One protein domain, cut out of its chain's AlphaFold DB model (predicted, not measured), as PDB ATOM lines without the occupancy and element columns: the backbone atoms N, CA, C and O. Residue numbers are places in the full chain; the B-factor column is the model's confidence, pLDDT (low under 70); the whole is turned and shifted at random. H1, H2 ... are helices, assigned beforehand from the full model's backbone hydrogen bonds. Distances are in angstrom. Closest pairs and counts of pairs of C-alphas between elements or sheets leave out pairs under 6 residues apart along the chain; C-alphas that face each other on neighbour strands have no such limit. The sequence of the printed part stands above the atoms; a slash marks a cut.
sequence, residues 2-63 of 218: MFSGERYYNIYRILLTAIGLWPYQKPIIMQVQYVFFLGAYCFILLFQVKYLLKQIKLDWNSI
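This is residues 2 to 63 of the 218 residues of an uncharacterized protein of Trachymyrmex zeteki (UniProt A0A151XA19). Two helices, the shorter H1 and the much longer H2, make a wide, open V, with the end of H1 near the first turns of H2 and their other ends pointing away from each other. The loop of residues 20 to 26 folds back at the corner between them, and the far part of H2 sticks out as a long free arm, residues 38 to 62. The printed part has 62 residues, with two named helices in the order H1, H2 and no named strand; its class is all helix. It is extended, with a radius of gyration of the C-alphas of 20.6 A, and the C-alphas span 70 by 26 by 12 A, the outline of a rod.

H1 holds residues 4 to 19 and is 23.5 A long from first to last C-alpha, beginning at C-alpha 4 (-73.067, -11.486, -32.471). H2 holds residues 27 to 62 and is 52.3 A long, from C-alpha 27 at (-57.334, 11.545, -43.283) to C-alpha 62 at (-11.069, -12.648, -45.783).

H1 and H2 are close but not clearly touching, with 1 pair of C-alphas within 8 A, those of Ala 18 and Gln 33, 7.8 A apart. Their lines stand at a steep tilt of 51 degrees, and they run the same way. Their centres are 31.0 A apart. In H2 every O i to N i+4 pair is within hydrogen-bond range; in H1 11 of 12 are.

The C-alphas farthest apart, those of Met 2 and Ile 63, are 70.3 A apart. The printed part has no cut, and the link from H1 to H2, 7 residues, is short. Residues 2 to 11 stand free, and so do residues 38 to 63. The mean pLDDT of the printed part is 85.0, and residues 2 to 4 are under 70.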
ATOM      1  N   MET A   2     -77.520  -8.756 -27.656       55.47
ATOM      2  CA  MET A   2     -76.416  -8.189 -28.447       55.47
ATOM      3  C   MET A   2     -76.209  -9.069 -29.682       55.47
ATOM      4  O   MET A   2     -75.977 -10.271 -29.551       55.47
ATOM      5  N   PHE A   3     -76.340  -8.483 -30.871       61.44
ATOM      6  CA  PHE A   3     -76.157  -9.176 -32.143       61.44
ATOM      7  C   PHE A   3     -74.693  -9.636 -32.253       61.44
ATOM      8  O   PHE A   3     -73.778  -8.812 -32.216       61.44
ATOM      9  N   SER A   4     -74.438 -10.942 -32.390       63.72
ATOM     10  CA  SER A   4     -73.067 -11.486 -32.471       63.72
ATOM     11  C   SER A   4     -72.254 -10.890 -33.633       63.72
ATOM     12  O   SER A   4     -71.028 -10.783 -33.545       63.72
ATOM     13  N   GLY A   5     -72.940 -10.427 -34.685       70.94
ATOM     14  CA  GLY A   5     -72.357  -9.754 -35.845       70.94
ATOM     15  C   GLY A   5     -71.702  -8.401 -35.545       70.94
ATOM     16  O   GLY A   5     -70.698  -8.081 -36.175       70.94
ATOM     17  N   GLU A   6     -72.171  -7.633 -34.554       79.88
ATOM     18  CA  GLU A   6     -71.565  -6.329 -34.220       79.88
ATOM     19  C   GLU A   6     -70.148  -6.480 -33.664       79.88
ATOM     20  O   GLU A   6     -69.260  -5.668 -33.935       79.88
ATOM     21  N   ARG A   7     -69.912  -7.550 -32.896       80.69
ATOM     22  CA  ARG A   7     -68.607  -7.819 -32.289       80.69
ATOM     23  C   ARG A   7     -67.588  -8.230 -33.348       80.69
ATOM     24  O   ARG A   7     -66.482  -7.698 -33.355       80.69
ATOM     25  N   TYR A   8     -67.983  -9.105 -34.275       81.62
ATOM     26  CA  TYR A   8     -67.158  -9.466 -35.428       81.62
ATOM     27  C   TYR A   8     -66.875  -8.255 -36.317       81.62
ATOM     28  O   TYR A   8     -65.718  -7.993 -36.631       81.62
ATOM     29  N   TYR A   9     -67.898  -7.468 -36.655       83.88
ATOM     30  CA  TYR A   9     -67.741  -6.252 -37.451       83.88
ATOM     31  C   TYR A   9     -66.768  -5.254 -36.809       83.88
ATOM     32  O   TYR A   9     -65.888  -4.732 -37.487       83.88
ATOM     33  N   ASN A  10     -66.862  -5.028 -35.495       84.94
ATOM     34  CA  ASN A  10     -65.943  -4.140 -34.782       84.94
ATOM     35  C   ASN A  10     -64.493  -4.649 -34.807       84.94
ATOM     36  O   ASN A  10     -63.580  -3.841 -34.973       84.94
ATOM     37  N   ILE A  11     -64.277  -5.963 -34.688       85.81
ATOM     38  CA  ILE A  11     -62.941  -6.570 -34.798       85.81
ATOM     39  C   ILE A  11     -62.386  -6.386 -36.216       85.81
ATOM     40  O   ILE A  11     -61.273  -5.883 -36.367       85.81
ATOM     41  N   TYR A  12     -63.167  -6.711 -37.252       84.06
ATOM     42  CA  TYR A  12     -62.759  -6.521 -38.650       84.06
ATOM     43  C   TYR A  12     -62.476  -5.056 -38.973       84.06
ATOM     44  O   TYR A  12     -61.478  -4.754 -39.622       84.06
ATOM     45  N   ARG A  13     -63.304  -4.136 -38.469       83.94
ATOM     46  CA  ARG A  13     -63.089  -2.698 -38.616       83.94
ATOM     47  C   ARG A  13     -61.761  -2.275 -38.008       83.94
ATOM     48  O   ARG A  13     -60.997  -1.602 -38.684       83.94
ATOM     49  N   ILE A  14     -61.462  -2.666 -36.766       83.69
ATOM     50  CA  ILE A  14     -60.190  -2.318 -36.110       83.69
ATOM     51  C   ILE A  14     -59.003  -2.880 -36.902       83.69
ATOM     52  O   ILE A  14     -58.041  -2.154 -37.142       83.69
ATOM     53  N   LEU A  15     -59.093  -4.133 -37.358       84.56
ATOM     54  CA  LEU A  15     -58.029  -4.799 -38.110       84.56
ATOM     55  C   LEU A  15     -57.760  -4.107 -39.457       84.56
ATOM     56  O   LEU A  15     -56.623  -3.756 -39.760       84.56
ATOM     57  N   LEU A  16     -58.811  -3.846 -40.236       83.56
ATOM     58  CA  LEU A  16     -58.720  -3.156 -41.526       83.56
ATOM     59  C   LEU A  16     -58.269  -1.704 -41.366       83.56
ATOM     60  O   LEU A  16     -57.489  -1.219 -42.181       83.56
ATOM     61  N   THR A  17     -58.714  -1.033 -40.297       81.19
ATOM     62  CA  THR A  17     -58.259   0.323 -39.967       81.19
ATOM     63  C   THR A  17     -56.766   0.293 -39.678       81.19
ATOM     64  O   THR A  17     -56.051   1.098 -40.247       81.19
ATOM     65  N   ALA A  18     -56.258  -0.644 -38.870       78.25
ATOM     66  CA  ALA A  18     -54.831  -0.759 -38.545       78.25
ATOM     67  C   ALA A  18     -53.938  -1.020 -39.772       78.25
ATOM     68  O   ALA A  18     -52.822  -0.511 -39.831       78.25
ATOM     69  N   ILE A  19     -54.443  -1.776 -40.752       81.56
ATOM     70  CA  ILE A  19     -53.747  -2.073 -42.014       81.56
ATOM     71  C   ILE A  19     -53.851  -0.892 -43.011       81.56
ATOM     72  O   ILE A  19     -53.117  -0.847 -43.992       81.56
ATOM     73  N   GLY A  20     -54.726   0.090 -42.761       78.56
ATOM     74  CA  GLY A  20     -54.979   1.222 -43.664       78.56
ATOM     75  C   GLY A  20     -55.874   0.872 -44.859       78.56
ATOM     76  O   GLY A  20     -55.942   1.628 -45.822       78.56
ATOM     77  N   LEU A  21     -56.560  -0.274 -44.807       81.12
ATOM     78  CA  LEU A  21     -57.448  -0.790 -45.859       81.12
ATOM     79  C   LEU A  21     -58.926  -0.425 -45.631       81.12
ATOM     80  O   LEU A  21     -59.795  -0.851 -46.391       81.12
ATOM     81  N   TRP A  22     -59.242   0.325 -44.569       81.94
ATOM     82  CA  TRP A  22     -60.619   0.695 -44.251       81.94
ATOM     83  C   TRP A  22     -61.083   1.917 -45.070       81.94
ATOM     84  O   TRP A  22     -60.473   2.981 -44.973       81.94
ATOM     85  N   PRO A  23     -62.200   1.829 -45.817       74.81
ATOM     86  CA  PRO A  23     -62.596   2.858 -46.787       74.81
ATOM     87  C   PRO A  23     -63.072   4.188 -46.173       74.81
ATOM     88  O   PRO A  23     -63.043   5.210 -46.846       74.81
ATOM     89  N   TYR A  24     -63.493   4.206 -44.902       77.12
ATOM     90  CA  TYR A  24     -64.019   5.406 -44.220       77.12
ATOM     91  C   TYR A  24     -63.089   5.919 -43.114       77.12
ATOM     92  O   TYR A  24     -63.522   6.270 -42.014       77.12
ATOM     93  N   GLN A  25     -61.785   5.883 -43.361       77.56
ATOM     94  CA  GLN A  25     -60.780   6.253 -42.375       77.56
ATOM     95  C   GLN A  25     -60.515   7.765 -42.391       77.56
ATOM     96  O   GLN A  25     -60.458   8.393 -43.445       77.56
ATOM     97  N   LYS A  26     -60.361   8.383 -41.210       84.19
ATOM     98  CA  LYS A  26     -60.060   9.823 -41.124       84.19
ATOM     99  C   LYS A  26     -58.706  10.116 -41.796       84.19
ATOM    100  O   LYS A  26     -57.765   9.351 -41.558       84.19
ATOM    101  N   PRO A  27     -58.554  11.241 -42.525       83.44
ATOM    102  CA  PRO A  27     -57.334  11.545 -43.283       83.44
ATOM    103  C   PRO A  27     -56.081  11.581 -42.396       83.44
ATOM    104  O   PRO A  27     -55.041  11.057 -42.779       83.44
ATOM    105  N   ILE A  28     -56.207  12.086 -41.162       85.00
ATOM    106  CA  ILE A  28     -55.118  12.112 -40.171       85.00
ATOM    107  C   ILE A  28     -54.628  10.695 -39.831       85.00
ATOM    108  O   ILE A  28     -53.428  10.461 -39.733       85.00
ATOM    109  N   ILE A  29     -55.539   9.727 -39.670       83.56
ATOM    110  CA  ILE A  29     -55.162   8.349 -39.322       83.56
ATOM    111  C   ILE A  29     -54.442   7.693 -40.508       83.56
ATOM    112  O   ILE A  29     -53.437   7.018 -40.297       83.56
ATOM    113  N   MET A  30     -54.898   7.934 -41.743       82.00
ATOM    114  CA  MET A  30     -54.216   7.433 -42.944       82.00
ATOM    115  C   MET A  30     -52.806   8.019 -43.092       82.00
ATOM    116  O   MET A  30     -51.866   7.280 -43.375       82.00
ATOM    117  N   GLN A  31     -52.629   9.320 -42.836       84.31
ATOM    118  CA  GLN A  31     -51.314   9.970 -42.871       84.31
ATOM    119  C   GLN A  31     -50.353   9.379 -41.834       84.31
ATOM    120  O   GLN A  31     -49.219   9.048 -42.170       84.31
ATOM    121  N   VAL A  32     -50.808   9.199 -40.589       88.19
ATOM    122  CA  VAL A  32     -49.986   8.599 -39.523       88.19
ATOM    123  C   VAL A  32     -49.567   7.176 -39.890       88.19
ATOM    124  O   VAL A  32     -48.407   6.812 -39.710       88.19
ATOM    125  N   GLN A  33     -50.481   6.378 -40.442       86.94
ATOM    126  CA  GLN A  33     -50.173   5.016 -40.873       86.94
ATOM    127  C   GLN A  33     -49.197   4.979 -42.035       86.94
ATOM    128  O   GLN A  33     -48.230   4.225 -41.982       86.94
ATOM    129  N   TYR A  34     -49.407   5.816 -43.047       87.00
ATOM    130  CA  TYR A  34     -48.488   5.929 -44.171       87.00
ATOM    131  C   TYR A  34     -47.075   6.284 -43.700       87.00
ATOM    132  O   TYR A  34     -46.124   5.597 -44.061       87.00
ATOM    133  N   VAL A  35     -46.934   7.289 -42.828       90.38
ATOM    134  CA  VAL A  35     -45.636   7.682 -42.256       90.38
ATOM    135  C   VAL A  35     -45.013   6.540 -41.451       90.38
ATOM    136  O   VAL A  35     -43.814   6.295 -41.572       90.38
ATOM    137  N   PHE A  36     -45.808   5.812 -40.663       90.19
ATOM    138  CA  PHE A  36     -45.325   4.668 -39.891       90.19
ATOM    139  C   PHE A  36     -44.826   3.528 -40.790       90.19
ATOM    140  O   PHE A  36     -43.703   3.057 -40.608       90.19
ATOM    141  N   PHE A  37     -45.618   3.108 -41.781       88.75
ATOM    142  CA  PHE A  37     -45.239   2.041 -42.711       88.75
ATOM    143  C   PHE A  37     -44.054   2.442 -43.593       88.75
ATOM    144  O   PHE A  37     -43.131   1.647 -43.763       88.75
ATOM    145  N   LEU A  38     -44.031   3.683 -44.092       90.06
ATOM    146  CA  LEU A  38     -42.906   4.231 -44.846       90.06
ATOM    147  C   LEU A  38     -41.635   4.255 -43.989       90.06
ATOM    148  O   LEU A  38     -40.579   3.814 -44.433       90.06
ATOM    149  N   GLY A  39     -41.738   4.712 -42.738       93.00
ATOM    150  CA  GLY A  39     -40.625   4.732 -41.792       93.00
ATOM    151  C   GLY A  39     -40.089   3.333 -41.484       93.00
ATOM    152  O   GLY A  39     -38.878   3.117 -41.529       93.00
ATOM    153  N   ALA A  40     -40.977   2.368 -41.232       92.19
ATOM    154  CA  ALA A  40     -40.603   0.975 -41.001       92.19
ATOM    155  C   ALA A  40     -39.922   0.351 -42.231       92.19
ATOM    156  O   ALA A  40     -38.886  -0.299 -42.097       92.19
ATOM    157  N   TYR A  41     -40.455   0.598 -43.431       89.56
ATOM    158  CA  TYR A  41     -39.864   0.140 -44.688       89.56
ATOM    159  C   TYR A  41     -38.463   0.727 -44.904       89.56
ATOM    160  O   TYR A  41     -37.508  -0.017 -45.131       89.56
ATOM    161  N   CYS A  42     -38.305   2.042 -44.735       89.75
ATOM    162  CA  CYS A  42     -37.006   2.709 -44.804       89.75
ATOM    163  C   CYS A  42     -36.014   2.147 -43.776       89.75
ATOM    164  O   CYS A  42     -34.847   1.940 -44.100       89.75
ATOM    165  N   PHE A  43     -36.459   1.864 -42.549       91.50
ATOM    166  CA  PHE A  43     -35.608   1.273 -41.517       91.50
ATOM    167  C   PHE A  43     -35.102  -0.123 -41.911       91.50
ATOM    168  O   PHE A  43     -33.909  -0.402 -41.777       91.50
ATOM    169  N   ILE A  44     -35.984  -0.978 -42.444       90.38
ATOM    170  CA  ILE A  44     -35.622  -2.314 -42.941       90.38
ATOM    171  C   ILE A  44     -34.607  -2.199 -44.084       90.38
ATOM    172  O   ILE A  44     -33.552  -2.834 -44.023       90.38
ATOM    173  N   LEU A  45     -34.870  -1.334 -45.069       88.69
ATOM    174  CA  LEU A  45     -33.961  -1.102 -46.195       88.69
ATOM    175  C   LEU A  45     -32.580  -0.616 -45.739       88.69
ATOM    176  O   LEU A  45     -31.555  -1.122 -46.197       88.69
ATOM    177  N   LEU A  46     -32.526   0.346 -44.814       90.56
ATOM    178  CA  LEU A  46     -31.263   0.855 -44.272       90.56
ATOM    179  C   LEU A  46     -30.472  -0.245 -43.562       90.56
ATOM    180  O   LEU A  46     -29.249  -0.332 -43.712       90.56
ATOM    181  N   PHE A  47     -31.158  -1.098 -42.799       90.38
ATOM    182  CA  PHE A  47     -30.528  -2.232 -42.138       90.38
ATOM    183  C   PHE A  47     -29.978  -3.245 -43.152       90.38
ATOM    184  O   PHE A  47     -28.824  -3.659 -43.021       90.38
ATOM    185  N   GLN A  48     -30.753  -3.581 -44.191       88.56
ATOM    186  CA  GLN A  48     -30.331  -4.465 -45.283       88.56
ATOM    187  C   GLN A  48     -29.093  -3.914 -46.001       88.56
ATOM    188  O   GLN A  48     -28.064  -4.587 -46.050       88.56
ATOM    189  N   VAL A  49     -29.122  -2.663 -46.472       90.50
ATOM    190  CA  VAL A  49     -27.979  -2.036 -47.161       90.50
ATOM    191  C   VAL A  49     -26.730  -2.027 -46.277       90.50
ATOM    192  O   VAL A  49     -25.634  -2.369 -46.730       90.50
ATOM    193  N   LYS A  50     -26.874  -1.689 -44.990       91.81
ATOM    194  CA  LYS A  50     -25.759  -1.693 -44.031       91.81
ATOM    195  C   LYS A  50     -25.177  -3.094 -43.838       91.81
ATOM    196  O   LYS A  50     -23.955  -3.240 -43.756       91.81
ATOM    197  N   TYR A  51     -26.033  -4.108 -43.758       90.25
ATOM    198  CA  TYR A  51     -25.616  -5.503 -43.664       90.25
ATOM    199  C   TYR A  51     -24.825  -5.934 -44.909       90.25
ATOM    200  O   TYR A  51     -23.705  -6.429 -44.768       90.25
ATOM    201  N   LEU A  52     -25.341  -5.652 -46.110       89.75
ATOM    202  CA  LEU A  52     -24.691  -5.980 -47.384       89.75
ATOM    203  C   LEU A  52     -23.311  -5.323 -47.515       89.75
ATOM    204  O   LEU A  52     -22.323  -5.993 -47.818       89.75
ATOM    205  N   LEU A  53     -23.202  -4.026 -47.214       92.06
ATOM    206  CA  LEU A  53     -21.921  -3.309 -47.250       92.06
ATOM    207  C   LEU A  53     -20.909  -3.883 -46.252       92.06
ATOM    208  O   LEU A  53     -19.726  -4.038 -46.572       92.06
ATOM    209  N   LYS A  54     -21.362  -4.235 -45.042       92.88
ATOM    210  CA  LYS A  54     -20.511  -4.891 -44.044       92.88
ATOM    211  C   LYS A  54     -20.019  -6.244 -44.553       92.88
ATOM    212  O   LYS A  54     -18.856  -6.577 -44.339       92.88
ATOM    213  N   GLN A  55     -20.871  -7.000 -45.234       89.06
ATOM    214  CA  GLN A  55     -20.503  -8.287 -45.803       89.06
ATOM    215  C   GLN A  55     -19.453  -8.159 -46.906       89.06
ATOM    216  O   GLN A  55     -18.459  -8.874 -46.844       89.06
ATOM    217  N   ILE A  56     -19.602  -7.204 -47.829       91.62
ATOM    218  CA  ILE A  56     -18.577  -6.914 -48.847       91.62
ATOM    219  C   ILE A  56     -17.229  -6.618 -48.188       91.62
ATOM    220  O   ILE A  56     -16.204  -7.170 -48.588       91.62
ATOM    221  N   LYS A  57     -17.223  -5.775 -47.149       92.94
ATOM    222  CA  LYS A  57     -15.998  -5.435 -46.415       92.94
ATOM    223  C   LYS A  57     -15.352  -6.665 -45.770       92.94
ATOM    224  O   LYS A  57     -14.134  -6.814 -45.819       92.94
ATOM    225  N   LEU A  58     -16.155  -7.535 -45.160       91.12
ATOM    226  CA  LEU A  58     -15.666  -8.778 -44.560       91.12
ATOM    227  C   LEU A  58     -15.122  -9.742 -45.616       91.12
ATOM    228  O   LEU A  58     -14.060 -10.319 -45.406       91.12
ATOM    229  N   ASP A  59     -15.813  -9.884 -46.748       89.88
ATOM    230  CA  ASP A  59     -15.372 -10.732 -47.855       89.88
ATOM    231  C   ASP A  59     -14.010 -10.257 -48.378       89.88
ATOM    232  O   ASP A  59     -13.091 -11.066 -48.494       89.88
ATOM    233  N   TRP A  60     -13.843  -8.944 -48.581       90.88
ATOM    234  CA  TRP A  60     -12.581  -8.349 -49.028       90.88
ATOM    235  C   TRP A  60     -11.422  -8.619 -48.061       90.88
ATOM    236  O   TRP A  60     -10.320  -8.938 -48.494       90.88
ATOM    237  N   ASN A  61     -11.676  -8.542 -46.752       91.50
ATOM    238  CA  ASN A  61     -10.665  -8.804 -45.724       91.50
ATOM    239  C   ASN A  61     -10.335 -10.296 -45.554       91.50
ATOM    240  O   ASN A  61      -9.285 -10.623 -45.015       91.50
ATOM    241  N   SER A  62     -11.237 -11.196 -45.953       88.25
ATOM    242  CA  SER A  62     -11.069 -12.648 -45.783       88.25
ATOM    243  C   SER A  62     -10.290 -13.328 -46.913       88.25
ATOM    244  O   SER A  62      -9.945 -14.505 -46.807       88.25
ATOM    245  N   ILE A  63     -10.073 -12.626 -48.026       88.62
ATOM    246  CA  ILE A  63      -9.425 -13.169 -49.217       88.62
ATOM    247  C   ILE A  63      -7.933 -12.829 -49.171       88.62
ATOM    248  O   ILE A  63      -7.555 -11.667 -49.271       88.62
TER     249      ILE A  63